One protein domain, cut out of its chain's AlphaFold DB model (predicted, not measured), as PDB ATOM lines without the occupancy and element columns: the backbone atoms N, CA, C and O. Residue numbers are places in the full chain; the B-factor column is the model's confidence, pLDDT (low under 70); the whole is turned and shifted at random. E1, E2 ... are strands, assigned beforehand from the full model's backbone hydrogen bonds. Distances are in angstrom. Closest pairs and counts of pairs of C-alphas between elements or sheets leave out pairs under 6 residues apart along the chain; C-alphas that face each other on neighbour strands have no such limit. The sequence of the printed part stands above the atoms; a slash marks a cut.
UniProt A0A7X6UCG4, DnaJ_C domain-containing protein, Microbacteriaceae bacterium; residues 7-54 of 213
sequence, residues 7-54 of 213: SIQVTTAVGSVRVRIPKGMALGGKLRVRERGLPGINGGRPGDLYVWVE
ATOM      1  N   SER A   7     435.586 641.513 433.127       84.31
ATOM      2  CA  SER A   7     436.452 640.332 433.139       84.31
ATOM      3  C   SER A   7     437.043 640.120 434.523       84.31
ATOM      4  O   SER A   7     437.812 640.956 434.990       84.31
ATOM      5  N   ILE A   8     436.746 638.978 435.133       88.19
ATOM      6  CA  ILE A   8     437.198 638.619 436.478       88.19
ATOM      7  C   ILE A   8     438.242 637.505 436.364       88.19
ATOM      8  O   ILE A   8     438.119 636.603 435.529       88.19
ATOM      9  N   GLN A   9     439.298 637.565 437.174       89.44
ATOM     10  CA  GLN A   9     440.207 636.435 437.352       89.44
ATOM     11  C   GLN A   9     439.682 635.525 438.460       89.44
ATOM     12  O   GLN A   9     439.500 635.956 439.592       89.44
ATOM     13  N   VAL A  10     439.458 634.261 438.116       87.56
ATOM     14  CA  VAL A  10     439.019 633.214 439.037       87.56
ATOM     15  C   VAL A  10     440.183 632.260 439.254       87.56
ATOM     16  O   VAL A  10     440.701 631.681 438.299       87.56
ATOM     17  N   THR A  11     440.611 632.097 440.502       86.69
ATOM     18  CA  THR A  11     441.637 631.114 440.866       86.69
ATOM     19  C   THR A  11     440.971 629.764 441.097       86.69
ATOM     20  O   THR A  11     440.067 629.643 441.916       86.69
ATOM     21  N   THR A  12     441.403 628.755 440.347       84.12
ATOM     22  CA  THR A  12     440.910 627.373 440.431       84.12
ATOM     23  C   THR A  12     442.030 626.437 440.883       84.12
ATOM     24  O   THR A  12     443.199 626.824 440.877       84.12
ATOM     25  N   ALA A  13     441.697 625.185 441.207       78.75
ATOM     26  CA  ALA A  13     442.670 624.165 441.613       78.75
ATOM     27  C   ALA A  13     443.774 623.888 440.568       78.75
ATOM     28  O   ALA A  13     444.850 623.418 440.918       78.75
ATOM     29  N   VAL A  14     443.523 624.192 439.290       78.94
ATOM     30  CA  VAL A  14     444.467 624.007 438.172       78.94
ATOM     31  C   VAL A  14     445.130 625.310 437.706       78.94
ATOM     32  O   VAL A  14     445.953 625.287 436.793       78.94
ATOM     33  N   GLY A  15     444.796 626.451 438.320       84.81
ATOM     34  CA  GLY A  15     445.388 627.758 438.018       84.81
ATOM     35  C   GLY A  15     444.371 628.893 437.879       84.81
ATOM     36  O   GLY A  15     443.166 628.721 438.077       84.81
ATOM     37  N   SER A  16     444.860 630.085 437.537       87.31
ATOM     38  CA  SER A  16     444.025 631.281 437.366       87.31
ATOM     39  C   SER A  16     443.437 631.366 435.957       87.31
ATOM     40  O   SER A  16     444.150 631.311 434.955       87.31
ATOM     41  N   VAL A  17     442.122 631.553 435.871       88.94
ATOM     42  CA  VAL A  17     441.364 631.648 434.621       88.94
ATOM     43  C   VAL A  17     440.699 633.014 434.541       88.94
ATOM     44  O   VAL A  17     440.007 633.442 435.461       88.94
ATOM     45  N   ARG A  18     440.886 633.712 433.418       89.31
ATOM     46  CA  ARG A  18     440.168 634.961 433.142       89.31
ATOM     47  C   ARG A  18     438.809 634.633 432.531       89.31
ATOM     48  O   ARG A  18     438.740 634.092 431.429       89.31
ATOM     49  N   VAL A  19     437.744 634.983 433.237       90.00
ATOM     50  CA  VAL A  19     436.356 634.752 432.838       90.00
ATOM     51  C   VAL A  19     435.726 636.087 432.461       90.00
ATOM     52  O   VAL A  19     435.850 637.064 433.194       90.00
ATOM     53  N   ARG A  20     435.068 636.153 431.300       88.62
ATOM     54  CA  ARG A  20     434.368 637.358 430.840       88.62
ATOM     55  C   ARG A  20     432.874 637.208 431.084       88.62
ATOM     56  O   ARG A  20     432.257 636.304 430.527       88.62
ATOM     57  N   ILE A  21     432.307 638.120 431.863       88.94
ATOM     58  CA  ILE A  21     430.871 638.205 432.112       88.94
ATOM     59  C   ILE A  21     430.265 639.116 431.035       88.94
ATOM     60  O   ILE A  21     430.657 640.281 430.918       88.94
ATOM     61  N   PRO A  22     429.362 638.611 430.178       86.44
ATOM     62  CA  PRO A  22     428.729 639.436 429.160       86.44
ATOM     63  C   PRO A  22     427.710 640.396 429.783       86.44
ATOM     64  O   PRO A  22     426.961 640.035 430.694       86.44
ATOM     65  N   LYS A  23     427.635 641.614 429.232       87.56
ATOM     66  CA  LYS A  23     426.543 642.546 429.539       87.56
ATOM     67  C   LYS A  23     425.198 641.911 429.166       87.56
ATOM     68  O   LYS A  23     425.107 641.192 428.172       87.56
ATOM     69  N   GLY A  24     424.161 642.188 429.942       84.44
ATOM     70  CA  GLY A  24     422.828 641.617 429.767       84.44
ATOM     71  C   GLY A  24     422.645 640.234 430.396       84.44
ATOM     72  O   GLY A  24     421.553 639.679 430.307       84.44
ATOM     73  N   MET A  25     423.662 639.661 431.049       84.19
ATOM     74  CA  MET A  25     423.495 638.397 431.767       84.19
ATOM     75  C   MET A  25     422.538 638.572 432.959       84.19
ATOM     76  O   MET A  25     422.564 639.583 433.672       84.19
ATOM     77  N   ALA A  26     421.656 637.592 433.157       82.44
ATOM     78  CA  ALA A  26     420.783 637.534 434.323       82.44
ATOM     79  C   ALA A  26     421.573 637.117 435.573       82.44
ATOM     80  O   ALA A  26     422.529 636.347 435.486       82.44
ATOM     81  N   LEU A  27     421.146 637.615 436.737       82.00
ATOM     82  CA  LEU A  27     421.615 637.091 438.021       82.00
ATOM     83  C   LEU A  27     421.108 635.649 438.172       82.00
ATOM     84  O   LEU A  27     420.018 635.331 437.701       82.00
ATOM     85  N   GLY A  28     421.926 634.774 438.750       81.25
ATOM     86  CA  GLY A  28     421.740 633.321 438.733       81.25
ATOM     87  C   GLY A  28     422.136 632.655 437.407       81.25
ATOM     88  O   GLY A  28     421.988 631.445 437.250       81.25
ATOM     89  N   GLY A  29     422.642 633.419 436.431       82.88
ATOM     90  CA  GLY A  29     423.085 632.892 435.143       82.88
ATOM     91  C   GLY A  29     424.281 631.946 435.273       82.88
ATOM     92  O   GLY A  29     425.202 632.191 436.054       82.88
ATOM     93  N   LYS A  30     424.281 630.876 434.467       85.62
ATOM     94  CA  LYS A  30     425.364 629.885 434.407       85.62
ATOM     95  C   LYS A  30     426.275 630.150 433.212       85.62
ATOM     96  O   LYS A  30     425.819 630.157 432.068       85.62
ATOM     97  N   LEU A  31     427.570 630.293 433.461       88.44
ATOM     98  CA  LEU A  31     428.599 630.418 432.433       88.44
ATOM     99  C   LEU A  31     429.470 629.160 432.411       88.44
ATOM    100  O   LEU A  31     429.973 628.721 433.442       88.44
ATOM    101  N   ARG A  32     429.657 628.577 431.224       90.69
ATOM    102  CA  ARG A  32     430.530 627.416 431.012       90.69
ATOM    103  C   ARG A  32     431.841 627.867 430.388       90.69
ATOM    104  O   ARG A  32     431.844 628.409 429.284       90.69
ATOM    105  N   VAL A  33     432.948 627.574 431.055       88.81
ATOM    106  CA  VAL A  33     434.303 627.769 430.541       88.81
ATOM    107  C   VAL A  33     434.885 626.398 430.219       88.81
ATOM    108  O   VAL A  33     435.112 625.576 431.106       88.81
ATOM    109  N   ARG A  34     435.069 626.139 428.924       88.62
ATOM    110  CA  ARG A  34     435.485 624.823 428.430       88.62
ATOM    111  C   ARG A  34     436.921 624.494 428.825       88.62
ATOM    112  O   ARG A  34     437.764 625.386 428.785       88.62
ATOM    113  N   GLU A  35     437.178 623.230 429.160       88.12
ATOM    114  CA  GLU A  35     438.522 622.683 429.437       88.12
ATOM    115  C   GLU A  35     439.280 623.413 430.568       88.12
ATOM    116  O   GLU A  35     440.509 623.436 430.616       88.12
ATOM    117  N   ARG A  36     438.543 624.055 431.482       87.38
ATOM    118  CA  ARG A  36     439.079 624.744 432.672       87.38
ATOM    119  C   ARG A  36     438.656 624.094 433.990       87.38
ATOM    120  O   ARG A  36     438.860 624.678 435.048       87.38
ATOM    121  N   GLY A  37     438.034 622.924 433.919       83.88
ATOM    122  CA  GLY A  37     437.711 622.093 435.071       83.88
ATOM    123  C   GLY A  37     438.896 621.231 435.506       83.88
ATOM    124  O   GLY A  37     440.043 621.466 435.128       83.88
ATOM    125  N   LEU A  38     438.605 620.217 436.316       86.31
ATOM    126  CA  LEU A  38     439.615 619.294 436.832       86.31
ATOM    127  C   LEU A  38     440.289 618.488 435.708       86.31
ATOM    128  O   LEU A  38     439.648 618.217 434.686       86.31
ATOM    129  N   PRO A  39     441.562 618.086 435.884       84.81
ATOM    130  CA  PRO A  39     442.239 617.221 434.927       84.81
ATOM    131  C   PRO A  39     441.523 615.867 434.849       84.81
ATOM    132  O   PRO A  39     441.032 615.353 435.855       84.81
ATOM    133  N   GLY A  40     441.451 615.285 433.651       84.88
ATOM    134  CA  GLY A  40     440.847 613.969 433.474       84.88
ATOM    135  C   GLY A  40     441.693 612.867 434.113       84.88
ATOM    136  O   GLY A  40     442.924 612.942 434.155       84.88
ATOM    137  N   ILE A  41     441.027 611.812 434.585       86.12
ATOM    138  CA  ILE A  41     441.684 610.614 435.128       86.12
ATOM    139  C   ILE A  41     442.618 610.026 434.053       86.12
ATOM    140  O   ILE A  41     442.261 609.996 432.874       86.12
ATOM    141  N   ASN A  42     443.815 609.579 434.447       86.06
ATOM    142  CA  ASN A  42     444.834 609.000 433.556       86.06
ATOM    143  C   ASN A  42     445.269 609.910 432.386       86.06
ATOM    144  O   ASN A  42     445.562 609.424 431.295       86.06
ATOM    145  N   GLY A  43     445.304 611.231 432.589       84.12
ATOM    146  CA  GLY A  43     445.683 612.183 431.534       84.12
ATOM    147  C   GLY A  43     444.568 612.451 430.518       84.12
ATOM    148  O   GLY A  43     444.829 612.958 429.427       84.12
ATOM    149  N   GLY A  44     443.323 612.110 430.864       86.19
ATOM    150  CA  GLY A  44     442.145 612.461 430.081       86.19
ATOM    151  C   GLY A  44     441.950 613.976 429.945       86.19
ATOM    152  O   GLY A  44     442.520 614.778 430.689       86.19
ATOM    153  N   ARG A  45     441.106 614.376 428.986       87.75
ATOM    154  CA  ARG A  45     440.795 615.792 428.734       87.75
ATOM    155  C   ARG A  45     440.294 616.482 430.014       87.75
ATOM    156  O   ARG A  45     439.494 615.879 430.731       87.75
ATOM    157  N   PRO A  46     440.716 617.731 430.285       87.00
ATOM    158  CA  PRO A  46     440.185 618.502 431.398       87.00
ATOM    159  C   PRO A  46     438.670 618.671 431.278       87.00
ATOM    160  O   PRO A  46     438.143 618.859 430.179       87.00
ATOM    161  N   GLY A  47     437.979 618.627 432.414       89.50
ATOM    162  CA  GLY A  47     436.557 618.939 432.493       89.50
ATOM    163  C   GLY A  47     436.271 620.419 432.225       89.50
ATOM    164  O   GLY A  47     437.156 621.213 431.907       89.50
ATOM    165  N   ASP A  48     435.019 620.821 432.416       90.06
ATOM    166  CA  ASP A  48     434.608 622.215 432.256       90.06
ATOM    167  C   ASP A  48     434.420 622.906 433.602       90.06
ATOM    168  O   ASP A  48     433.994 622.290 434.579       90.06
ATOM    169  N   LEU A  49     434.688 624.208 433.632       88.75
ATOM    170  CA  LEU A  49     434.392 625.063 434.773       88.75
ATOM    171  C   LEU A  49     433.015 625.697 434.575       88.75
ATOM    172  O   LEU A  49     432.754 626.334 433.552       88.75
ATOM    173  N   TYR A  50     432.148 625.552 435.571       89.56
ATOM    174  CA  TYR A  50     430.864 626.237 435.621       89.56
ATOM    175  C   TYR A  50     430.920 627.353 436.657       89.56
ATOM    176  O   TYR A  50     431.341 627.131 437.787       89.56
ATOM    177  N   VAL A  51     430.502 628.547 436.251       88.94
ATOM    178  CA  VAL A  51     430.456 629.740 437.096       88.94
ATOM    179  C   VAL A  51     429.006 630.186 437.207       88.94
ATOM    180  O   VAL A  51     428.338 630.362 436.184       88.94
ATOM    181  N   TRP A  52     428.531 630.363 438.435       88.69
ATOM    182  CA  TRP A  52     427.238 630.971 438.736       88.69
ATOM    183  C   TRP A  52     427.457 632.417 439.152       88.69
ATOM    184  O   TRP A  52     428.407 632.726 439.870       88.69
ATOM    185  N   VAL A  53     426.611 633.307 438.646       85.25
ATOM    186  CA  VAL A  53     426.743 634.740 438.898       85.25
ATOM    187  C   VAL A  53     425.679 635.183 439.886       85.25
ATOM    188  O   VAL A  53     424.501 635.221 439.544       85.25
ATOM    189  N   GLU A  54     426.090 635.561 441.089       83.38
ATOM    190  CA  GLU A  54     425.200 636.034 442.151       83.38
ATOM    191  C   GLU A  54     425.516 637.484 442.518       83.38
ATOM    192  O   GLU A  54     426.662 637.929 442.441       83.38
TER     193      GLU A  54
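AT A GLANCE: This is residues 7 to 54 of the 213 residues of the protein "DnaJ_C domain-containing protein" of Microbacteriaceae bacterium (UniProt A0A7X6UCG4). Two separate two-stranded hairpins, E1 with E2 and E3 with E4, make a loose rod with little contact between them. The loop of residues 34 to 48 reaches out at one end, and the turn around Gly 24 lies at the other. The printed part has 48 residues, no named helix and four strands in the order E1, E2, E3, E4. The class is all strand, with 20 residues in named elements, under half; both sheets are antiparallel. It is only just loose, close to compact, with a radius of gyration of the C-alphas of 12.0 A and spans of 39 by 16 by 14 A.

IN THESE COORDINATES: E1, residues 7 to 12, spans 15.5 A from C-alpha 7 at (436.452, 640.332, 433.139). E2, residues 15 to 20, spans 16.3 A. E3 is residues 30 to 33. E4, residues 49 to 52, ends at C-alpha 52 at (427.238, 630.971, 438.736).

HOW THE PARTS SIT: Hairpin E1 and E2 is antiparallel at 153 degrees, with N 10 and O 17 within hydrogen-bond range at 2.8 A. Hairpin E3 and E4 is antiparallel at 156 degrees, with N 31 and O 51 within hydrogen-bond range at 2.8 A. The closest C-alphas of E2 and E3, those of Val 19 and Val 33, are 7.6 A apart. E1 and E4 are apart.

THE WHOLE: The C-alphas farthest apart, of Gly 24 and Asn 42, are 39.5 A apart. The link E3 to E4 is long. The printed part has no cut, and no printed residue is under 70 in pLDDT.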